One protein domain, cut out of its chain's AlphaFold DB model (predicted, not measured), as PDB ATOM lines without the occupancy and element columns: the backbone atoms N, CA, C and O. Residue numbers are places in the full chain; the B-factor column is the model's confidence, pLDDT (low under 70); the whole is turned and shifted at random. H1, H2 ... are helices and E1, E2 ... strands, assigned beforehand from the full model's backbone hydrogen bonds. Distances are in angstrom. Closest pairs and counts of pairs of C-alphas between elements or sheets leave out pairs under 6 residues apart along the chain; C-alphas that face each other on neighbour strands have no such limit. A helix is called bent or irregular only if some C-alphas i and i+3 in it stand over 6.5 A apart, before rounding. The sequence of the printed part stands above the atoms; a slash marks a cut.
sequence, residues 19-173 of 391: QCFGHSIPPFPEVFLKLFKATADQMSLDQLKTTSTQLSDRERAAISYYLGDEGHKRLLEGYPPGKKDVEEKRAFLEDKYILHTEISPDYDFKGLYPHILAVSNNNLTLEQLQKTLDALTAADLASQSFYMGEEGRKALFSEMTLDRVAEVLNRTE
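This is residues 19 to 173 of the 391 residues of an uncharacterized protein of Deltaproteobacteria bacterium RBG_13_61_14 (UniProt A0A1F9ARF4). Two helices, H1 and H5, run side by side through the middle, with H2, H3 and H4 grouped on one side of them and H6, H7 and H8 on the other. H3 and H7 are sharply bent; H7a packs on H1 and H7b on H5, while E1 lies far out near H7a and the H4 to H5 link loops outward. The printed part has 155 residues, with one named strand and eight named helices in the order E1, H1 to H8, mostly helix. It is compact, with a radius of gyration of the C-alphas of 15.2 A and spans of 42 by 35 by 29 A.

By hydrogen bonds H7, residues 138 to 158, was assigned as one helix, but it is bent: C-alphas 147 and 150 are 9.3 A apart, and arms H7a, to 147, and H7b, from 150, stand only just about perpendicular at 71 degrees. H7b touches H5, residues 109 to 123, the same way at a shallow tilt of 21 degrees; the closest C-alphas, of Pro 114 and Leu 156, are 4.7 A apart. H7a touches residues 28 to 32 of H1, residues 28 to 42, closest at Phe 28 and Ser 143, 5.5 A between C-alphas. H3, residues 57 to 77, likewise assigned as one helix, is bent, with C-alphas 66 and 69 9.3 A apart; H3a, to 66, touches H5, closest C-alphas Ala 62 and Phe 109, 6.2 A. H3b, from 69, forms a helical hairpin with H4, residues 84 to 97, at a shallow tilt of 13 degrees, closest C-alphas Leu 76 and Arg 90, 6.5 A. H2, residues 45 to 54, touches H4, closest C-alphas Leu 45 and Lys 89, 5.7 A. H6, residues 126 to 134, touches H1, closest C-alphas Ala 38 and Thr 132, 5.2 A, and touches H8, residues 162 to 171, closest C-alphas Gln 130 and Glu 167, 6.6 A. E1, residues 23 to 25, pairs with no named strand. Every O i to N i+4 pair is within hydrogen-bond range in H2, H3a, H3b, H4, H6, H7a, H7b and H8; H1 has 8 of 11, H5 9 of 11.

H1 is 20.9 A long from C-alpha 28 at (-36.111, -54.410, -18.567), H5 20.5 A and H4 19.7 A. H5 is irregular, but only just: C-alphas 111 and 114 are 6.9 A apart. H8 ends with C-alpha 171 at (-20.574, -51.936, -9.571).

The C-alphas farthest apart, of Phe 21 and Lys 84, are 45.8 A apart. The printed part has no cut. The link from H4 to H5, 11 residues, is long. Residues 98 to 106 have pLDDT under 70.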
ATOM      1  N   GLN A  19     -32.294 -66.569 -17.000       86.62
ATOM      2  CA  GLN A  19     -31.253 -67.085 -16.111       86.62
ATOM      3  C   GLN A  19     -29.872 -66.875 -16.735       86.62
ATOM      4  O   GLN A  19     -29.654 -67.221 -17.896       86.62
ATOM      5  N   CYS A  20     -28.927 -66.337 -15.967       88.50
ATOM      6  CA  CYS A  20     -27.541 -66.158 -16.393       88.50
ATOM      7  C   CYS A  20     -26.607 -66.401 -15.207       88.50
ATOM      8  O   CYS A  20     -26.754 -65.765 -14.173       88.50
ATOM      9  N   PHE A  21     -25.685 -67.363 -15.321       89.69
ATOM     10  CA  PHE A  21     -24.787 -67.763 -14.221       89.69
ATOM     11  C   PHE A  21     -25.498 -68.072 -12.881       89.69
ATOM     12  O   PHE A  21     -24.902 -67.936 -11.822       89.69
ATOM     13  N   GLY A  22     -26.760 -68.518 -12.917       88.62
ATOM     14  CA  GLY A  22     -27.567 -68.778 -11.713       88.62
ATOM     15  C   GLY A  22     -28.294 -67.549 -11.149       88.62
ATOM     16  O   GLY A  22     -28.987 -67.667 -10.143       88.62
ATOM     17  N   HIS A  23     -28.174 -66.391 -11.801       91.69
ATOM     18  CA  HIS A  23     -28.897 -65.169 -11.464       91.69
ATOM     19  C   HIS A  23     -30.163 -65.035 -12.316       91.69
ATOM     20  O   HIS A  23     -30.123 -65.188 -13.540       91.69
ATOM     21  N   SER A  24     -31.276 -64.692 -11.665       93.75
ATOM     22  CA  SER A  24     -32.522 -64.316 -12.334       93.75
ATOM     23  C   SER A  24     -32.464 -62.852 -12.758       93.75
ATOM     24  O   SER A  24     -32.345 -61.966 -11.912       93.75
ATOM     25  N   ILE A  25     -32.537 -62.594 -14.061       93.44
ATOM     26  CA  ILE A  25     -32.504 -61.249 -14.635       93.44
ATOM     27  C   ILE A  25     -33.947 -60.779 -14.845       93.44
ATOM     28  O   ILE A  25     -34.649 -61.374 -15.672       93.44
ATOM     29  N   PRO A  26     -34.395 -59.727 -14.137       92.94
ATOM     30  CA  PRO A  26     -35.727 -59.170 -14.327       92.94
ATOM     31  C   PRO A  26     -35.878 -58.537 -15.720       92.94
ATOM     32  O   PRO A  26     -34.895 -58.044 -16.290       92.94
ATOM     33  N   PRO A  27     -37.096 -58.519 -16.284       90.81
ATOM     34  CA  PRO A  27     -37.350 -57.885 -17.569       90.81
ATOM     35  C   PRO A  27     -37.092 -56.375 -17.489       90.81
ATOM     36  O   PRO A  27     -37.381 -55.722 -16.483       90.81
ATOM     37  N   PHE A  28     -36.550 -55.805 -18.564       92.12
ATOM     38  CA  PHE A  28     -36.111 -54.410 -18.567       92.12
ATOM     39  C   PHE A  28     -37.213 -53.380 -18.231       92.12
ATOM     40  O   PHE A  28     -36.890 -52.435 -17.516       92.12
ATOM     41  N   PRO A  29     -38.499 -53.541 -18.616       88.19
ATOM     42  CA  PRO A  29     -39.565 -52.634 -18.174       88.19
ATOM     43  C   PRO A  29     -39.658 -52.449 -16.651       88.19
ATOM     44  O   PRO A  29     -39.806 -51.326 -16.168       88.19
ATOM     45  N   GLU A  30     -39.522 -53.530 -15.878       87.69
ATOM     46  CA  GLU A  30     -39.553 -53.458 -14.410       87.69
ATOM     47  C   GLU A  30     -38.325 -52.731 -13.857       87.69
ATOM     48  O   GLU A  30     -38.413 -51.972 -12.890       87.69
ATOM     49  N   VAL A  31     -37.178 -52.959 -14.492       92.94
ATOM     50  CA  VAL A  31     -35.888 -52.377 -14.123       92.94
ATOM     51  C   VAL A  31     -35.822 -50.895 -14.473       92.94
ATOM     52  O   VAL A  31     -35.301 -50.104 -13.689       92.94
ATOM     53  N   PHE A  32     -36.394 -50.492 -15.607       94.06
ATOM     54  CA  PHE A  32     -36.408 -49.107 -16.055       94.06
ATOM     55  C   PHE A  32     -37.088 -48.186 -15.039       94.06
ATOM     56  O   PHE A  32     -36.526 -47.149 -14.700       94.06
ATOM     57  N   LEU A  33     -38.240 -48.582 -14.484       91.81
ATOM     58  CA  LEU A  33     -38.905 -47.799 -13.438       91.81
ATOM     59  C   LEU A  33     -38.018 -47.646 -12.192       91.81
ATOM     60  O   LEU A  33     -37.914 -46.545 -11.652       91.81
ATOM     61  N   LYS A  34     -37.363 -48.727 -11.740       93.62
ATOM     62  CA  LYS A  34     -36.446 -48.672 -10.588       93.62
ATOM     63  C   LYS A  34     -35.286 -47.713 -10.850       93.62
ATOM     64  O   LYS A  34     -35.010 -46.862 -10.013       93.62
ATOM     65  N   LEU A  35     -34.651 -47.824 -12.017       94.38
ATOM     66  CA  LEU A  35     -33.558 -46.961 -12.472       94.38
ATOM     67  C   LEU A  35     -33.971 -45.493 -12.535       94.38
ATOM     68  O   LEU A  35     -33.286 -44.625 -11.993       94.38
ATOM     69  N   PHE A  36     -35.102 -45.225 -13.187       93.94
ATOM     70  CA  PHE A  36     -35.632 -43.880 -13.348       93.94
ATOM     71  C   PHE A  36     -35.932 -43.258 -11.984       93.94
ATOM     72  O   PHE A  36     -35.490 -42.146 -11.703       93.94
ATOM     73  N   LYS A  37     -36.594 -44.008 -11.095       93.75
ATOM     74  CA  LYS A  37     -36.869 -43.563  -9.729       93.75
ATOM     75  C   LYS A  37     -35.581 -43.334  -8.934       93.75
ATOM     76  O   LYS A  37     -35.436 -42.272  -8.342       93.75
ATOM     77  N   ALA A  38     -34.640 -44.278  -8.938       95.44
ATOM     78  CA  ALA A  38     -33.377 -44.159  -8.206       95.44
ATOM     79  C   ALA A  38     -32.553 -42.948  -8.671       95.44
ATOM     80  O   ALA A  38     -31.893 -42.296  -7.867       95.44
ATOM     81  N   THR A  39     -32.617 -42.619  -9.960       95.88
ATOM     82  CA  THR A  39     -31.994 -41.418 -10.529       95.88
ATOM     83  C   THR A  39     -32.726 -40.158 -10.076       95.88
ATOM     84  O   THR A  39     -32.115 -39.245  -9.520       95.88
ATOM     85  N   ALA A  40     -34.051 -40.121 -10.261       94.44
ATOM     86  CA  ALA A  40     -34.879 -38.986  -9.884       94.44
ATOM     87  C   ALA A  40     -34.757 -38.679  -8.389       94.44
ATOM     88  O   ALA A  40     -34.615 -37.517  -8.031       94.44
ATOM     89  N   ASP A  41     -34.731 -39.694  -7.521       94.81
ATOM     90  CA  ASP A  41     -34.584 -39.556  -6.069       94.81
ATOM     91  C   ASP A  41     -33.287 -38.824  -5.692       94.81
ATOM     92  O   ASP A  41     -33.323 -37.966  -4.809       94.81
ATOM     93  N   GLN A  42     -32.177 -39.093  -6.395       96.62
ATOM     94  CA  GLN A  42     -30.891 -38.434  -6.138       96.62
ATOM     95  C   GLN A  42     -30.813 -37.007  -6.692       96.62
ATOM     96  O   GLN A  42     -30.054 -36.199  -6.158       96.62
ATOM     97  N   MET A  43     -31.580 -36.669  -7.732       96.44
ATOM     98  CA  MET A  43     -31.568 -35.331  -8.329       96.44
ATOM     99  C   MET A  43     -32.294 -34.286  -7.468       96.44
ATOM    100  O   MET A  43     -33.381 -34.520  -6.933       96.44
ATOM    101  N   SER A  44     -31.733 -33.080  -7.402       95.81
ATOM    102  CA  SER A  44     -32.478 -31.877  -7.010       95.81
ATOM    103  C   SER A  44     -33.532 -31.505  -8.066       95.81
ATOM    104  O   SER A  44     -33.481 -31.969  -9.207       95.81
ATOM    105  N   LEU A  45     -34.482 -30.634  -7.707       94.75
ATOM    106  CA  LEU A  45     -35.473 -30.122  -8.662       94.75
ATOM    107  C   LEU A  45     -34.812 -29.410  -9.853       94.75
ATOM    108  O   LEU A  45     -35.253 -29.573 -10.988       94.75
ATOM    109  N   ASP A  46     -33.741 -28.653  -9.616       96.44
ATOM    110  CA  ASP A  46     -33.033 -27.955 -10.689       96.44
ATOM    111  C   ASP A  46     -32.291 -28.933 -11.605       96.44
ATOM    112  O   ASP A  46     -32.384 -28.800 -12.821       96.44
ATOM    113  N   GLN A  47     -31.669 -29.987 -11.061       97.06
ATOM    114  CA  GLN A  47     -31.082 -31.059 -11.878       97.06
ATOM    115  C   GLN A  47     -32.135 -31.779 -12.730       97.06
ATOM    116  O   GLN A  47     -31.870 -32.072 -13.896       97.06
ATOM    117  N   LEU A  48     -33.336 -32.028 -12.193       95.69
ATOM    118  CA  LEU A  48     -34.447 -32.599 -12.963       95.69
ATOM    119  C   LEU A  48     -34.894 -31.671 -14.098       95.69
ATOM    120  O   LEU A  48     -35.086 -32.131 -15.225       95.69
ATOM    121  N   LYS A  49     -35.015 -30.365 -13.834       95.12
ATOM    122  CA  LYS A  49     -35.323 -29.356 -14.860       95.12
ATOM    123  C   LYS A  49     -34.254 -29.331 -15.948       95.12
ATOM    124  O   LYS A  49     -34.598 -29.434 -17.123       95.12
ATOM    125  N   THR A  50     -32.979 -29.261 -15.571       97.00
ATOM    126  CA  THR A  50     -31.853 -29.268 -16.514       97.00
ATOM    127  C   THR A  50     -31.844 -30.541 -17.358       97.00
ATOM    128  O   THR A  50     -31.824 -30.450 -18.586       97.00
ATOM    129  N   THR A  51     -31.961 -31.712 -16.726       96.06
ATOM    130  CA  THR A  51     -32.042 -33.012 -17.413       96.06
ATOM    131  C   THR A  51     -33.198 -33.016 -18.406       96.06
ATOM    132  O   THR A  51     -33.002 -33.302 -19.585       96.06
ATOM    133  N   SER A  52     -34.393 -32.604 -17.969       94.00
ATOM    134  CA  SER A  52     -35.560 -32.509 -18.843       94.00
ATOM    135  C   SER A  52     -35.289 -31.612 -20.042       94.00
ATOM    136  O   SER A  52     -35.674 -32.001 -21.130       94.00
ATOM    137  N   THR A  53     -34.654 -30.445 -19.887       94.44
ATOM    138  CA  THR A  53     -34.380 -29.527 -21.013       94.44
ATOM    139  C   THR A  53     -33.337 -30.039 -22.005       94.44
ATOM    140  O   THR A  53     -33.366 -29.626 -23.160       94.44
ATOM    141  N   GLN A  54     -32.430 -30.919 -21.575       96.00
ATOM    142  CA  GLN A  54     -31.397 -31.508 -22.433       96.00
ATOM    143  C   GLN A  54     -31.913 -32.687 -23.266       96.00
ATOM    144  O   GLN A  54     -31.356 -32.980 -24.318       96.00
ATOM    145  N   LEU A  55     -32.982 -33.345 -22.817       94.31
ATOM    146  CA  LEU A  55     -33.682 -34.352 -23.610       94.31
ATOM    147  C   LEU A  55     -34.515 -33.684 -24.713       94.31
ATOM    148  O   LEU A  55     -35.016 -32.570 -24.561       94.31
ATOM    149  N   SER A  56     -34.717 -34.372 -25.829       91.81
ATOM    150  CA  SER A  56     -35.669 -33.960 -26.866       91.81
ATOM    151  C   SER A  56     -37.121 -34.222 -26.442       91.81
ATOM    152  O   SER A  56     -37.391 -35.052 -25.571       91.81
ATOM    153  N   ASP A  57     -38.088 -33.561 -27.092       87.44
ATOM    154  CA  ASP A  57     -39.517 -33.876 -26.909       87.44
ATOM    155  C   ASP A  57     -39.802 -35.358 -27.176       87.44
ATOM    156  O   ASP A  57     -40.537 -36.002 -26.428       87.44
ATOM    157  N   ARG A  58     -39.150 -35.919 -28.203       88.50
ATOM    158  CA  ARG A  58     -39.257 -37.335 -28.566       88.50
ATOM    159  C   ARG A  58     -38.800 -38.253 -27.436       88.50
ATOM    160  O   ARG A  58     -39.460 -39.248 -27.169       88.50
ATOM    161  N   GLU A  59     -37.690 -37.944 -26.776       91.56
ATOM    162  CA  GLU A  59     -37.166 -38.758 -25.674       91.56
ATOM    163  C   GLU A  59     -38.021 -38.655 -24.419       91.56
ATOM    164  O   GLU A  59     -38.309 -39.677 -23.798       91.56
ATOM    165  N   ARG A  60     -38.486 -37.448 -24.070       90.19
ATOM    166  CA  ARG A  60     -39.429 -37.262 -22.958       90.19
ATOM    167  C   ARG A  60     -40.728 -38.035 -23.195       90.19
ATOM    168  O   ARG A  60     -41.171 -38.762 -22.307       90.19
ATOM    169  N   ALA A  61     -41.281 -37.950 -24.405       86.12
ATOM    170  CA  ALA A  61     -42.460 -38.719 -24.802       86.12
ATOM    171  C   ALA A  61     -42.200 -40.233 -24.755       86.12
ATOM    172  O   ALA A  61     -43.034 -40.984 -24.255       86.12
ATOM    173  N   ALA A  62     -41.024 -40.686 -25.203       88.69
ATOM    174  CA  ALA A  62     -40.662 -42.097 -25.174       88.69
ATOM    175  C   ALA A  62     -40.505 -42.633 -23.736       88.69
ATOM    176  O   ALA A  62     -40.983 -43.728 -23.455       88.69
ATOM    177  N   ILE A  63     -39.926 -41.856 -22.809       89.88
ATOM    178  CA  ILE A  63     -39.885 -42.183 -21.368       89.88
ATOM    179  C   ILE A  63     -41.305 -42.322 -20.818       89.88
ATOM    180  O   ILE A  63     -41.620 -43.322 -20.173       89.88
ATOM    181  N   SER A  64     -42.160 -41.330 -21.084       86.38
ATOM    182  CA  SER A  64     -43.547 -41.325 -20.614       86.38
ATOM    183  C   SER A  64     -44.324 -42.543 -21.116       86.38
ATOM    184  O   SER A  64     -44.965 -43.242 -20.328       86.38
ATOM    185  N   TYR A  65     -44.202 -42.844 -22.411       84.81
ATOM    186  CA  TYR A  65     -44.824 -44.007 -23.033       84.81
ATOM    187  C   TYR A  65     -44.317 -45.325 -22.440       84.81
ATOM    188  O   TYR A  65     -45.108 -46.236 -22.194       84.81
ATOM    189  N   TYR A  66     -43.008 -45.424 -22.191       86.44
ATOM    190  CA  TYR A  66     -42.388 -46.638 -21.672       86.44
ATOM    191  C   TYR A  66     -42.738 -46.905 -20.200       86.44
ATOM    192  O   TYR A  66     -42.904 -48.062 -19.819       86.44
ATOM    193  N   LEU A  67     -42.901 -45.858 -19.377       86.44
ATOM    194  CA  LEU A  67     -43.422 -45.986 -18.008       86.44
ATOM    195  C   LEU A  67     -44.881 -46.467 -18.003       86.44
ATOM    196  O   LEU A  67     -45.242 -47.332 -17.203       86.44
ATOM    197  N   GLY A  68     -45.713 -45.912 -18.892       83.62
ATOM    198  CA  GLY A  68     -47.156 -46.156 -18.916       83.62
ATOM    199  C   GLY A  68     -47.874 -45.682 -17.643       83.62
ATOM    200  O   GLY A  68     -47.249 -45.251 -16.675       83.62
ATOM    201  N   ASP A  69     -49.206 -45.778 -17.625       83.25
ATOM    202  CA  ASP A  69     -50.040 -45.274 -16.518       83.25
ATOM    203  C   ASP A  69     -49.615 -45.822 -15.144       83.25
ATOM    204  O   ASP A  69     -49.452 -45.077 -14.176       83.25
ATOM    205  N   GLU A  70     -49.393 -47.136 -15.062       83.75
ATOM    206  CA  GLU A  70     -49.047 -47.797 -13.801       83.75
ATOM    207  C   GLU A  70     -47.623 -47.448 -13.342       83.75
ATOM    208  O   GLU A  70     -47.382 -47.268 -12.147       83.75
ATOM    209  N   GLY A  71     -46.673 -47.306 -14.275       86.12
ATOM    210  CA  GLY A  71     -45.315 -46.866 -13.959       86.12
ATOM    211  C   GLY A  71     -45.290 -45.434 -13.431       86.12
ATOM    212  O   GLY A  71     -44.626 -45.175 -12.427       86.12
ATOM    213  N   HIS A  72     -46.075 -44.532 -14.029       85.81
ATOM    214  CA  HIS A  72     -46.245 -43.155 -13.545       85.81
ATOM    215  C   HIS A  72     -46.826 -43.103 -12.143       85.81
ATOM    216  O   HIS A  72     -46.287 -42.429 -11.266       85.81
ATOM    217  N   LYS A  73     -47.895 -43.863 -11.897       87.25
ATOM    218  CA  LYS A  73     -48.509 -43.934 -10.572       87.25
ATOM    219  C   LYS A  73     -47.501 -44.396  -9.513       87.25
ATOM    220  O   LYS A  73     -47.324 -43.717  -8.503       87.25
ATOM    221  N   ARG A  74     -46.784 -45.492  -9.781       88.06
ATOM    222  CA  ARG A  74     -45.756 -46.044  -8.878       88.06
ATOM    223  C   ARG A  74     -44.570 -45.104  -8.673       88.06
ATOM    224  O   ARG A  74     -44.006 -45.059  -7.582       88.06
ATOM    225  N   LEU A  75     -44.179 -44.347  -9.699       88.50
ATOM    226  CA  LEU A  75     -43.154 -43.312  -9.577       88.50
ATOM    227  C   LEU A  75     -43.591 -42.241  -8.568       88.50
ATOM    228  O   LEU A  75     -42.842 -41.923  -7.641       88.50
ATOM    229  N   LEU A  76     -44.812 -41.718  -8.718       88.81
ATOM    230  CA  LEU A  76     -45.339 -40.641  -7.880       88.81
ATOM    231  C   LEU A  76     -45.657 -41.091  -6.444       88.81
ATOM    232  O   LEU A  76     -45.588 -40.273  -5.529       88.81
ATOM    233  N   GLU A  77     -45.963 -42.367  -6.194       88.62
ATOM    234  CA  GLU A  77     -46.119 -42.916  -4.831       88.62
ATOM    235  C   GLU A  77     -44.864 -42.714  -3.960       88.62
ATOM    236  O   GLU A  77     -44.971 -42.584  -2.741       88.62
ATOM    237  N   GLY A  78     -43.679 -42.598  -4.574       84.44
ATOM    238  CA  GLY A  78     -42.426 -42.292  -3.879       84.44
ATOM    239  C   GLY A  78     -42.282 -40.848  -3.380       84.44
ATOM    240  O   GLY A  78     -41.311 -40.556  -2.686       84.44
ATOM    241  N   TYR A  79     -43.219 -39.958  -3.722       87.50
ATOM    242  CA  TYR A  79     -43.184 -38.526  -3.408       87.50
ATOM    243  C   TYR A  79     -44.496 -38.094  -2.729       87.50
ATOM    244  O   TYR A  79     -45.342 -37.455  -3.371       87.50
ATOM    245  N   PRO A  80     -44.728 -38.485  -1.461       82.94
ATOM    246  CA  PRO A  80     -45.961 -38.154  -0.755       82.94
ATOM    247  C   PRO A  80     -46.066 -36.643  -0.477       82.94
ATOM    248  O   PRO A  80     -45.042 -35.984  -0.278       82.94
ATOM    249  N   PRO A  81     -47.289 -36.084  -0.435       80.81
ATOM    250  CA  PRO A  81     -47.501 -34.676  -0.105       80.81
ATOM    251  C   PRO A  81     -47.061 -34.358   1.335       80.81
ATOM    252  O   PRO A  81     -47.021 -35.247   2.189       80.81
ATOM    253  N   GLY A  82     -46.763 -33.088   1.622       83.81
ATOM    254  CA  GLY A  82     -46.512 -32.600   2.984       83.81
ATOM    255  C   GLY A  82     -45.229 -31.791   3.184       83.81
ATOM    256  O   GLY A  82     -45.115 -31.085   4.186       83.81
ATOM    257  N   LYS A  83     -44.268 -31.846   2.256       87.44
ATOM    258  CA  LYS A  83     -43.132 -30.912   2.222       87.44
ATOM    259  C   LYS A  83     -43.085 -30.210   0.874       87.44
ATOM    260  O   LYS A  83     -43.196 -30.862  -0.159       87.44
ATOM    261  N   LYS A  84     -42.877 -28.892   0.896       88.38
ATOM    262  CA  LYS A  84     -42.920 -28.044  -0.301       88.38
ATOM    263  C   LYS A  84     -41.953 -28.508  -1.399       88.38
ATOM    264  O   LYS A  84     -42.332 -28.564  -2.558       88.38
ATOM    265  N   ASP A  85     -40.730 -28.876  -1.034       86.56
ATOM    266  CA  ASP A  85     -39.709 -29.372  -1.964       86.56
ATOM    267  C   ASP A  85     -40.100 -30.711  -2.614       86.56
ATOM    268  O   ASP A  85     -39.891 -30.915  -3.811       86.56
ATOM    269  N   VAL A  86     -40.723 -31.610  -1.845       88.69
ATOM    270  CA  VAL A  86     -41.255 -32.887  -2.350       88.69
ATOM    271  C   VAL A  86     -42.444 -32.653  -3.281       88.69
ATOM    272  O   VAL A  86     -42.531 -33.290  -4.327       88.69
ATOM    273  N   GLU A  87     -43.331 -31.720  -2.939       91.94
ATOM    274  CA  GLU A  87     -44.492 -31.355  -3.755       91.94
ATOM    275  C   GLU A  87     -44.089 -30.703  -5.080       91.94
ATOM    276  O   GLU A  87     -44.617 -31.075  -6.124       91.94
ATOM    277  N   GLU A  88     -43.114 -29.791  -5.071       92.75
ATOM    278  CA  GLU A  88     -42.591 -29.169  -6.294       92.75
ATOM    279  C   GLU A  88     -41.928 -30.200  -7.215       92.75
ATOM    280  O   GLU A  88     -42.133 -30.181  -8.432       92.75
ATOM    281  N   LYS A  89     -41.169 -31.143  -6.643       92.25
ATOM    282  CA  LYS A  89     -40.556 -32.247  -7.390       92.25
ATOM    283  C   LYS A  89     -41.598 -33.206  -7.956       92.25
ATOM    284  O   LYS A  89     -41.506 -33.576  -9.125       92.25
ATOM    285  N   ARG A  90     -42.609 -33.561  -7.161       92.31
ATOM    286  CA  ARG A  90     -43.748 -34.373  -7.597       92.31
ATOM    287  C   ARG A  90     -44.472 -33.709  -8.766       92.31
ATOM    288  O   ARG A  90     -44.635 -34.350  -9.796       92.31
ATOM    289  N   ALA A  91     -44.843 -32.437  -8.624       91.62
ATOM    290  CA  ALA A  91     -45.552 -31.682  -9.654       91.62
ATOM    291  C   ALA A  91     -44.737 -31.573 -10.951       91.62
ATOM    292  O   ALA A  91     -45.296 -31.664 -12.038       91.62
ATOM    293  N   PHE A  92     -43.411 -31.426 -10.851       92.06
ATOM    294  CA  PHE A  92     -42.532 -31.424 -12.019       92.06
ATOM    295  C   PHE A  92     -42.498 -32.780 -12.738       92.06
ATOM    296  O   PHE A  92     -42.591 -32.824 -13.963       92.06
ATOM    297  N   LEU A  93     -42.362 -33.882 -11.989       89.62
ATOM    298  CA  LEU A  93     -42.378 -35.232 -12.562       89.62
ATOM    299  C   LEU A  93     -43.730 -35.544 -13.210       89.62
ATOM    300  O   LEU A  93     -43.774 -36.146 -14.278       89.62
ATOM    301  N   GLU A  94     -44.810 -35.091 -12.579       87.69
ATOM    302  CA  GLU A  94     -46.169 -35.191 -13.090       87.69
ATOM    303  C   GLU A  94     -46.310 -34.404 -14.409       87.69
ATOM    304  O   GLU A  94     -46.608 -34.998 -15.436       87.69
ATOM    305  N   ASP A  95     -45.968 -33.114 -14.453       85.19
ATOM    306  CA  ASP A  95     -46.070 -32.288 -15.671       85.19
ATOM    307  C   ASP A  95     -45.222 -32.803 -16.848       85.19
ATOM    308  O   ASP A  95     -45.694 -32.847 -17.981       85.19
ATOM    309  N   LYS A  96     -43.959 -33.182 -16.605       81.00
ATOM    310  CA  LYS A  96     -43.008 -33.498 -17.687       81.00
ATOM    311  C   LYS A  96     -43.052 -34.930 -18.183       81.00
ATOM    312  O   LYS A  96     -42.558 -35.187 -19.282       81.00
ATOM    313  N   TYR A  97     -43.594 -35.842 -17.383       71.75
ATOM    314  CA  TYR A  97     -43.633 -37.254 -17.731       71.75
ATOM    315  C   TYR A  97     -45.054 -37.821 -17.807       71.75
ATOM    316  O   TYR A  97     -45.178 -38.953 -18.251       71.75
ATOM    317  N   ILE A  98     -46.130 -37.076 -17.516       67.69
ATOM    318  CA  ILE A  98     -47.499 -37.516 -17.851       67.69
ATOM    319  C   ILE A  98     -47.647 -37.800 -19.356       67.69
ATOM    320  O   ILE A  98     -47.081 -37.119 -20.209       67.69
ATOM    321  N   LEU A  99     -48.452 -38.818 -19.669       57.12
ATOM    322  CA  LEU A  99     -48.846 -39.195 -21.026       57.12
ATOM    323  C   LEU A  99     -49.563 -38.033 -21.732       57.12
ATOM    324  O   LEU A  99     -50.751 -37.788 -21.514       57.12
ATOM    325  N   HIS A 100     -48.860 -37.340 -22.625       55.25
ATOM    326  CA  HIS A 100     -49.497 -36.472 -23.611       55.25
ATOM    327  C   HIS A 100     -50.051 -37.336 -24.750       55.25
ATOM    328  O   HIS A 100     -49.359 -38.184 -25.300       55.25
ATOM    329  N   THR A 101     -51.323 -37.133 -25.085       48.47
ATOM    330  CA  THR A 101     -52.183 -38.001 -25.910       48.47
ATOM    331  C   THR A 101     -51.796 -38.141 -27.391       48.47
ATOM    332  O   THR A 101     -52.513 -38.796 -28.143       48.47
ATOM    333  N   GLU A 102     -50.675 -37.571 -27.828       51.91
ATOM    334  CA  GLU A 102     -50.146 -37.724 -29.189       51.91
ATOM    335  C   GLU A 102     -48.985 -38.726 -29.186       51.91
ATOM    336  O   GLU A 102     -47.812 -38.380 -29.296       51.91
ATOM    337  N   ILE A 103     -49.323 -39.999 -28.985       54.88
ATOM    338  CA  ILE A 103     -48.358 -41.092 -28.836       54.88
ATOM    339  C   ILE A 103     -48.259 -41.863 -30.151       54.88
ATOM    340  O   ILE A 103     -49.257 -42.399 -30.637       54.88
ATOM    341  N   SER A 104     -47.041 -42.003 -30.676       57.31
ATOM    342  CA  SER A 104     -46.729 -43.065 -31.632       57.31
ATOM    343  C   SER A 104     -46.218 -44.294 -30.863       57.31
ATOM    344  O   SER A 104     -45.232 -44.175 -30.136       57.31
ATOM    345  N   PRO A 105     -46.831 -45.483 -31.007       59.38
ATOM    346  CA  PRO A 105     -46.294 -46.726 -30.446       59.38
ATOM    347  C   PRO A 105     -44.950 -47.148 -31.076       59.38
ATOM    348  O   PRO A 105     -44.344 -48.113 -30.617       59.38
ATOM    349  N   ASP A 106     -44.462 -46.415 -32.083       64.19
ATOM    350  CA  ASP A 106     -43.252 -46.723 -32.848       64.19
ATOM    351  C   ASP A 106     -41.997 -46.002 -32.323       64.19
ATOM    352  O   ASP A 106     -41.004 -45.845 -33.044       64.19
ATOM    353  N   TYR A 107     -41.991 -45.534 -31.069       72.81
ATOM    354  CA  TYR A 107     -40.742 -45.071 -30.472       72.81
ATOM    355  C   TYR A 107     -39.778 -46.254 -30.325       72.81
ATOM    356  O   TYR A 107     -40.003 -47.161 -29.524       72.81
ATOM    357  N   ASP A 108     -38.660 -46.210 -31.056       87.25
ATOM    358  CA  ASP A 108     -37.500 -47.067 -30.807       87.25
ATOM    359  C   ASP A 108     -36.842 -46.671 -29.474       87.25
ATOM    360  O   ASP A 108     -35.801 -46.013 -29.427       87.25
ATOM    361  N   PHE A 109     -37.493 -47.025 -28.362       90.25
ATOM    362  CA  PHE A 109     -37.006 -46.706 -27.024       90.25
ATOM    363  C   PHE A 109     -35.623 -47.307 -26.790       90.25
ATOM    364  O   PHE A 109     -34.785 -46.677 -26.159       90.25
ATOM    365  N   LYS A 110     -35.349 -48.483 -27.362       91.50
ATOM    366  CA  LYS A 110     -34.039 -49.126 -27.271       91.50
ATOM    367  C   LYS A 110     -32.940 -48.275 -27.907       91.50
ATOM    368  O   LYS A 110     -31.859 -48.186 -27.329       91.50
ATOM    369  N   GLY A 111     -33.216 -47.646 -29.048       93.06
ATOM    370  CA  GLY A 111     -32.304 -46.703 -29.697       93.06
ATOM    371  C   GLY A 111     -32.149 -45.370 -28.955       93.06
ATOM    372  O   GLY A 111     -31.062 -44.802 -28.955       93.06
ATOM    373  N   LEU A 112     -33.202 -44.882 -28.290       94.56
ATOM    374  CA  LEU A 112     -33.187 -43.607 -27.550       94.56
ATOM    375  C   LEU A 112     -32.592 -43.723 -26.136       94.56
ATOM    376  O   LEU A 112     -31.998 -42.781 -25.614       94.56
ATOM    377  N   TYR A 113     -32.757 -44.880 -25.500       96.00
ATOM    378  CA  TYR A 113     -32.433 -45.096 -24.093       96.00
ATOM    379  C   TYR A 113     -30.970 -44.800 -23.703       96.00
ATOM    380  O   TYR A 113     -30.772 -44.192 -22.650       96.00
ATOM    381  N   PRO A 114     -29.945 -45.158 -24.504       97.06
ATOM    382  CA  PRO A 114     -28.554 -44.845 -24.179       97.06
ATOM    383  C   PRO A 114     -28.284 -43.355 -23.948       97.06
ATOM    384  O   PRO A 114     -27.672 -43.011 -22.939       97.06
ATOM    385  N   HIS A 115     -28.784 -42.481 -24.828       96.56
ATOM    386  CA  HIS A 115     -28.610 -41.031 -24.695       96.56
ATOM    387  C   HIS A 115     -29.415 -40.487 -23.505       96.56
ATOM    388  O   HIS A 115     -28.888 -39.731 -22.691       96.56
ATOM    389  N   ILE A 116     -30.656 -40.961 -23.305       96.38
ATOM    390  CA  ILE A 116     -31.464 -40.621 -22.117       96.38
ATOM    391  C   ILE A 116     -30.693 -40.912 -20.821       96.38
ATOM    392  O   ILE A 116     -30.650 -40.084 -19.903       96.38
ATOM    393  N   LEU A 117     -30.087 -42.097 -20.737       97.06
ATOM    394  CA  LEU A 117     -29.320 -42.525 -19.577       97.06
ATOM    395  C   LEU A 117     -28.016 -41.729 -19.430       97.06
ATOM    396  O   LEU A 117     -27.682 -41.338 -18.313       97.06
ATOM    397  N   ALA A 118     -27.309 -41.444 -20.527       96.81
ATOM    398  CA  ALA A 118     -26.096 -40.630 -20.517       96.81
ATOM    399  C   ALA A 118     -26.371 -39.212 -19.994       96.81
ATOM    400  O   ALA A 118     -25.715 -38.770 -19.049       96.81
ATOM    401  N   VAL A 119     -27.391 -38.534 -20.533       96.75
ATOM    402  CA  VAL A 119     -27.832 -37.204 -20.082       96.75
ATOM    403  C   VAL A 119     -28.201 -37.231 -18.600       96.75
ATOM    404  O   VAL A 119     -27.742 -36.386 -17.828       96.75
ATOM    405  N   SER A 120     -28.979 -38.227 -18.173       95.88
ATOM    406  CA  SER A 120     -29.381 -38.363 -16.770       95.88
ATOM    407  C   SER A 120     -28.169 -38.540 -15.849       95.88
ATOM    408  O   SER A 120     -28.017 -37.805 -14.874       95.88
ATOM    409  N   ASN A 121     -27.256 -39.451 -16.198       96.12
ATOM    410  CA  ASN A 121     -26.040 -39.701 -15.430       96.12
ATOM    411  C   ASN A 121     -25.139 -38.464 -15.377       96.12
ATOM    412  O   ASN A 121     -24.602 -38.155 -14.316       96.12
ATOM    413  N   ASN A 122     -24.995 -37.733 -16.482       95.25
ATOM    414  CA  ASN A 122     -24.133 -36.554 -16.571       95.25
ATOM    415  C   ASN A 122     -24.621 -35.373 -15.716       95.25
ATOM    416  O   ASN A 122     -23.798 -34.555 -15.301       95.25
ATOM    417  N   ASN A 123     -25.917 -35.311 -15.388       96.50
ATOM    418  CA  ASN A 123     -26.480 -34.295 -14.493       96.50
ATOM    419  C   ASN A 123     -26.378 -34.647 -12.999       96.50
ATOM    420  O   ASN A 123     -26.581 -33.769 -12.156       96.50
ATOM    421  N   LEU A 124     -26.049 -35.891 -12.641       97.56
ATOM    422  CA  LEU A 124     -25.753 -36.281 -11.259       97.56
ATOM    423  C   LEU A 124     -24.323 -35.875 -10.888       97.56
ATOM    424  O   LEU A 124     -23.418 -35.991 -11.704       97.56
ATOM    425  N   THR A 125     -24.058 -35.497  -9.643       97.94
ATOM    426  CA  THR A 125     -22.685 -35.554  -9.101       97.94
ATOM    427  C   THR A 125     -22.195 -37.010  -9.059       97.94
ATOM    428  O   THR A 125     -23.005 -37.935  -9.130       97.94
ATOM    429  N   LEU A 126     -20.885 -37.248  -8.924       97.50
ATOM    430  CA  LEU A 126     -20.374 -38.620  -8.771       97.50
ATOM    431  C   LEU A 126     -20.968 -39.325  -7.544       97.50
ATOM    432  O   LEU A 126     -21.366 -40.478  -7.650       97.50
ATOM    433  N   GLU A 127     -21.101 -38.628  -6.413       98.06
ATOM    434  CA  GLU A 127     -21.711 -39.192  -5.201       98.06
ATOM    435  C   GLU A 127     -23.186 -39.565  -5.426       98.06
ATOM    436  O   GLU A 127     -23.644 -40.623  -4.995       98.06
ATOM    437  N   GLN A 128     -23.942 -38.722  -6.137       98.38
ATOM    438  CA  GLN A 128     -25.321 -39.040  -6.511       98.38
ATOM    439  C   GLN A 128     -25.382 -40.247  -7.457       98.38
ATOM    440  O   GLN A 128     -26.204 -41.130  -7.240       98.38
ATOM    441  N   LEU A 129     -24.496 -40.330  -8.458       98.06
ATOM    442  CA  LEU A 129     -24.415 -41.486  -9.359       98.06
ATOM    443  C   LEU A 129     -24.103 -42.775  -8.587       98.06
ATOM    444  O   LEU A 129     -24.764 -43.786  -8.801       98.06
ATOM    445  N   GLN A 130     -23.148 -42.729  -7.658       97.56
ATOM    446  CA  GLN A 130     -22.822 -43.850  -6.776       97.56
ATOM    447  C   GLN A 130     -24.055 -44.315  -5.996       97.56
ATOM    448  O   GLN A 130     -24.415 -45.485  -6.086       97.56
ATOM    449  N   LYS A 131     -24.773 -43.395  -5.334       98.00
ATOM    450  CA  LYS A 131     -26.012 -43.712  -4.602       98.00
ATOM    451  C   LYS A 131     -27.114 -44.270  -5.502       98.00
ATOM    452  O   LYS A 131     -27.836 -45.171  -5.083       98.00
ATOM    453  N   THR A 132     -27.257 -43.754  -6.724       97.44
ATOM    454  CA  THR A 132     -28.202 -44.294  -7.713       97.44
ATOM    455  C   THR A 132     -27.848 -45.733  -8.074       97.44
ATOM    456  O   THR A 132     -28.736 -46.579  -8.101       97.44
ATOM    457  N   LEU A 133     -26.569 -46.028  -8.325       96.81
ATOM    458  CA  LEU A 133     -26.117 -47.374  -8.675       96.81
ATOM    459  C   LEU A 133     -26.185 -48.343  -7.479       96.81
ATOM    460  O   LEU A 133     -26.555 -49.495  -7.669       96.81
ATOM    461  N   ASP A 134     -25.900 -47.879  -6.259       96.56
ATOM    462  CA  ASP A 134     -25.990 -48.671  -5.017       96.56
ATOM    463  C   ASP A 134     -27.437 -49.048  -4.647       96.56
ATOM    464  O   ASP A 134     -27.666 -49.984  -3.881       96.56
ATOM    465  N   ALA A 135     -28.430 -48.350  -5.207       96.06
ATOM    466  CA  ALA A 135     -29.846 -48.685  -5.055       96.06
ATOM    467  C   ALA A 135     -30.315 -49.817  -5.994       96.06
ATOM    468  O   ALA A 135     -31.483 -50.213  -5.940       96.06
ATOM    469  N   LEU A 136     -29.440 -50.319  -6.869       95.12
ATOM    470  CA  LEU A 136     -29.746 -51.329  -7.881       95.12
ATOM    471  C   LEU A 136     -29.024 -52.636  -7.570       95.12
ATOM    472  O   LEU A 136     -27.906 -52.653  -7.061       95.12
ATOM    473  N   THR A 137     -29.645 -53.753  -7.936       95.38
ATOM    474  CA  THR A 137     -28.969 -55.053  -7.896       95.38
ATOM    475  C   THR A 137     -28.120 -55.260  -9.148       95.38
ATOM    476  O   THR A 137     -28.379 -54.673 -10.202       95.38
ATOM    477  N   ALA A 138     -27.157 -56.179  -9.091       91.94
ATOM    478  CA  ALA A 138     -26.415 -56.585 -10.284       91.94
ATOM    479  C   ALA A 138     -27.322 -57.132 -11.397       91.94
ATOM    480  O   ALA A 138     -27.050 -56.919 -12.576       91.94
ATOM    481  N   ALA A 139     -28.436 -57.781 -11.039       95.19
ATOM    482  CA  ALA A 139     -29.429 -58.247 -12.000       95.19
ATOM    483  C   ALA A 139     -30.164 -57.087 -12.699       95.19
ATOM    484  O   ALA A 139     -30.454 -57.184 -13.894       95.19
ATOM    485  N   ASP A 140     -30.418 -55.976 -11.996       95.25
ATOM    486  CA  ASP A 140     -30.969 -54.756 -12.598       95.25
ATOM    487  C   ASP A 140     -29.948 -54.139 -13.584       95.25
ATOM    488  O   ASP A 140     -30.284 -53.865 -14.739       95.25
ATOM    489  N   LEU A 141     -28.672 -54.012 -13.188       94.50
ATOM    490  CA  LEU A 141     -27.603 -53.513 -14.073       94.50
ATOM    491  C   LEU A 141     -27.390 -54.416 -15.301       94.50
ATOM    492  O   LEU A 141     -27.195 -53.931 -16.418       94.50
ATOM    493  N   ALA A 142     -27.481 -55.734 -15.127       94.81
ATOM    494  CA  ALA A 142     -27.401 -56.692 -16.222       94.81
ATOM    495  C   ALA A 142     -28.580 -56.566 -17.188       94.81
ATOM    496  O   ALA A 142     -28.377 -56.542 -18.400       94.81
ATOM    497  N   SER A 143     -29.806 -56.443 -16.668       95.62
ATOM    498  CA  SER A 143     -31.007 -56.238 -17.485       95.62
ATOM    499  C   SER A 143     -30.872 -54.994 -18.365       95.62
ATOM    500  O   SER A 143     -31.075 -55.067 -19.578       95.62
ATOM    501  N   GLN A 144     -30.407 -53.883 -17.783       94.62
ATOM    502  CA  GLN A 144     -30.102 -52.647 -18.503       94.62
ATOM    503  C   GLN A 144     -29.037 -52.862 -19.592       94.62
ATOM    504  O   GLN A 144     -29.255 -52.526 -20.761       94.62
ATOM    505  N   SER A 145     -27.895 -53.454 -19.224       94.25
ATOM    506  CA  SER A 145     -26.787 -53.750 -20.139       94.25
ATOM    507  C   SER A 145     -27.233 -54.615 -21.324       94.25
ATOM    508  O   SER A 145     -26.892 -54.336 -22.479       94.25
ATOM    509  N   PHE A 146     -28.027 -55.657 -21.068       94.19
ATOM    510  CA  PHE A 146     -28.490 -56.599 -22.086       94.19
ATOM    511  C   PHE A 146     -29.602 -56.029 -22.958       94.19
ATOM    512  O   PHE A 146     -29.644 -56.346 -24.150       94.19
ATOM    513  N   TYR A 147     -30.462 -55.174 -22.401       94.25
ATOM    514  CA  TYR A 147     -31.463 -54.449 -23.173       94.25
ATOM    515  C   TYR A 147     -30.804 -53.540 -24.213       94.25
ATOM    516  O   TYR A 147     -31.131 -53.649 -25.398       94.25
ATOM    517  N   MET A 148     -29.821 -52.730 -23.797       93.88
ATOM    518  CA  MET A 148     -29.066 -51.837 -24.689       93.88
ATOM    519  C   MET A 148     -28.306 -52.598 -25.781       93.88
ATOM    520  O   MET A 148     -28.239 -52.147 -26.924       93.88
ATOM    521  N   GLY A 149     -27.766 -53.777 -25.460       93.19
ATOM    522  CA  GLY A 149     -26.895 -54.505 -26.381       93.19
ATOM    523  C   GLY A 149     -25.583 -53.757 -26.643       93.19
ATOM    524  O   GLY A 149     -25.220 -52.840 -25.911       93.19
ATOM    525  N   GLU A 150     -24.846 -54.175 -27.671       92.00
ATOM    526  CA  GLU A 150     -23.538 -53.589 -27.989       92.00
ATOM    527  C   GLU A 150     -23.638 -52.103 -28.352       92.00
ATOM    528  O   GLU A 150     -23.050 -51.271 -27.662       92.00
ATOM    529  N   GLU A 151     -24.390 -51.770 -29.404       93.38
ATOM    530  CA  GLU A 151     -24.453 -50.395 -29.912       93.38
ATOM    531  C   GLU A 151     -25.002 -49.423 -28.861       93.38
ATOM    532  O   GLU A 151     -24.497 -48.311 -28.736       93.38
ATOM    533  N   GLY A 152     -25.961 -49.858 -28.036       95.69
ATOM    534  CA  GLY A 152     -26.479 -49.028 -26.955       95.69
ATOM    535  C   GLY A 152     -25.450 -48.769 -25.850       95.69
ATOM    536  O   GLY A 152     -25.293 -47.630 -25.420       95.69
ATOM    537  N   ARG A 153     -24.682 -49.784 -25.423       96.25
ATOM    538  CA  ARG A 153     -23.591 -49.575 -24.449       96.25
ATOM    539  C   ARG A 153     -22.493 -48.678 -25.004       96.25
ATOM    540  O   ARG A 153     -21.992 -47.815 -24.291       96.25
ATOM    541  N   LYS A 154     -22.137 -48.868 -26.274       95.50
ATOM    542  CA  LYS A 154     -21.168 -48.025 -26.975       95.50
ATOM    543  C   LYS A 154     -21.633 -46.572 -27.025       95.50
ATOM    544  O   LYS A 154     -20.830 -45.697 -26.714       95.50
ATOM    545  N   ALA A 155     -22.896 -46.319 -27.371       95.88
ATOM    546  CA  ALA A 155     -23.474 -44.977 -27.363       95.88
ATOM    547  C   ALA A 155     -23.419 -44.355 -25.959       95.88
ATOM    548  O   ALA A 155     -22.818 -43.299 -25.789       95.88
ATOM    549  N   LEU A 156     -23.919 -45.070 -24.941       97.00
ATOM    550  CA  LEU A 156     -23.903 -44.625 -23.544       97.00
ATOM    551  C   LEU A 156     -22.494 -44.235 -23.077       97.00
ATOM    552  O   LEU A 156     -22.264 -43.123 -22.613       97.00
ATOM    553  N   PHE A 157     -21.539 -45.158 -23.185       96.19
ATOM    554  CA  PHE A 157     -20.197 -44.946 -22.652       96.19
ATOM    555  C   PHE A 157     -19.380 -43.924 -23.449       96.19
ATOM    556  O   PHE A 157     -18.437 -43.363 -22.899       96.19
ATOM    557  N   SER A 158     -19.734 -43.653 -24.710       95.19
ATOM    558  CA  SER A 158     -19.086 -42.601 -25.509       95.19
ATOM    559  C   SER A 158     -19.498 -41.189 -25.081       95.19
ATOM    560  O   SER A 158     -18.775 -40.236 -25.360       95.19
ATOM    561  N   GLU A 159     -20.635 -41.047 -24.397       94.88
ATOM    562  CA  GLU A 159     -21.170 -39.762 -23.925       94.88
ATOM    563  C   GLU A 159     -20.884 -39.490 -22.440       94.88
ATOM    564  O   GLU A 159     -21.207 -38.422 -21.915       94.88
ATOM    565  N   MET A 160     -20.271 -40.448 -21.742       94.81
ATOM    566  CA  MET A 160     -19.936 -40.344 -20.325       94.81
ATOM    567  C   MET A 160     -18.456 -40.016 -20.121       94.81
ATOM    568  O   MET A 160     -17.575 -40.464 -20.855       94.81
ATOM    569  N   THR A 161     -18.161 -39.270 -19.060       94.56
ATOM    570  CA  THR A 161     -16.788 -39.077 -18.583       94.56
ATOM    571  C   THR A 161     -16.229 -40.372 -17.980       94.56
ATOM    572  O   THR A 161     -16.971 -41.212 -17.466       94.56
ATOM    573  N   LEU A 162     -14.905 -40.566 -18.039       94.69
ATOM    574  CA  LEU A 162     -14.264 -41.831 -17.639       94.69
ATOM    575  C   LEU A 162     -14.463 -42.200 -16.163       94.69
ATOM    576  O   LEU A 162     -14.541 -43.383 -15.844       94.69
ATOM    577  N   ASP A 163     -14.552 -41.215 -15.273       95.69
ATOM    578  CA  ASP A 163     -14.888 -41.404 -13.858       95.69
ATOM    579  C   ASP A 163     -16.288 -42.010 -13.688       95.69
ATOM    580  O   ASP A 163     -16.457 -42.990 -12.969       95.69
ATOM    581  N   ARG A 164     -17.286 -41.521 -14.429       96.44
ATOM    582  CA  ARG A 164     -18.645 -42.074 -14.412       96.44
ATOM    583  C   ARG A 164     -18.707 -43.470 -15.011       96.44
ATOM    584  O   ARG A 164     -19.394 -44.331 -14.469       96.44
ATOM    585  N   VAL A 165     -17.993 -43.707 -16.115       97.00
ATOM    586  CA  VAL A 165     -17.881 -45.059 -16.681       97.00
ATOM    587  C   VAL A 165     -17.243 -45.995 -15.646       97.00
ATOM    588  O   VAL A 165     -17.736 -47.103 -15.445       97.00
ATOM    589  N   ALA A 166     -16.202 -45.546 -14.939       96.94
ATOM    590  CA  ALA A 166     -15.580 -46.324 -13.873       96.94
ATOM    591  C   ALA A 166     -16.569 -46.644 -12.745       96.94
ATOM    592  O   ALA A 166     -16.598 -47.787 -12.304       96.94
ATOM    593  N   GLU A 167     -17.426 -45.708 -12.326       96.94
ATOM    594  CA  GLU A 167     -18.448 -45.981 -11.303       96.94
ATOM    595  C   GLU A 167     -19.448 -47.067 -11.720       96.94
ATOM    596  O   GLU A 167     -19.782 -47.937 -10.909       96.94
ATOM    597  N   VAL A 168     -19.877 -47.061 -12.988       96.75
ATOM    598  CA  VAL A 168     -20.754 -48.103 -13.543       96.75
ATOM    599  C   VAL A 168     -20.040 -49.457 -13.561       96.75
ATOM    600  O   VAL A 168     -20.573 -50.450 -13.064       96.75
ATOM    601  N   LEU A 169     -18.813 -49.516 -14.084       97.25
ATOM    602  CA  LEU A 169     -18.052 -50.767 -14.197       97.25
ATOM    603  C   LEU A 169     -17.568 -51.304 -12.841       97.25
ATOM    604  O   LEU A 169     -17.459 -52.521 -12.663       97.25
ATOM    605  N   ASN A 170     -17.345 -50.422 -11.864       96.94
ATOM    606  CA  ASN A 170     -16.995 -50.800 -10.499       96.94
ATOM    607  C   ASN A 170     -18.108 -51.620  -9.835       96.94
ATOM    608  O   ASN A 170     -17.813 -52.577  -9.122       96.94
ATOM    609  N   ARG A 171     -19.371 -51.270 -10.107       95.31
ATOM    610  CA  ARG A 171     -20.574 -51.936  -9.571       95.31
ATOM    611  C   ARG A 171     -21.140 -53.020 -10.481       95.31
ATOM    612  O   ARG A 171     -22.068 -53.726 -10.102       95.31
ATOM    613  N   THR A 172     -20.581 -53.170 -11.677       95.81
ATOM    614  CA  THR A 172     -20.928 -54.269 -12.574       95.81
ATOM    615  C   THR A 172     -20.230 -55.539 -12.087       95.81
ATOM    616  O   THR A 172     -19.001 -55.575 -12.010       95.81
ATOM    617  N   GLU A 173     -21.009 -56.565 -11.736       95.69
ATOM    618  CA  GLU A 173     -20.490 -57.864 -11.290       95.69
ATOM    619  C   GLU A 173     -19.812 -58.646 -12.428       95.69
ATOM    620  O   GLU A 173     -20.131 -58.477 -13.609       95.69
TER     621      GLU A 173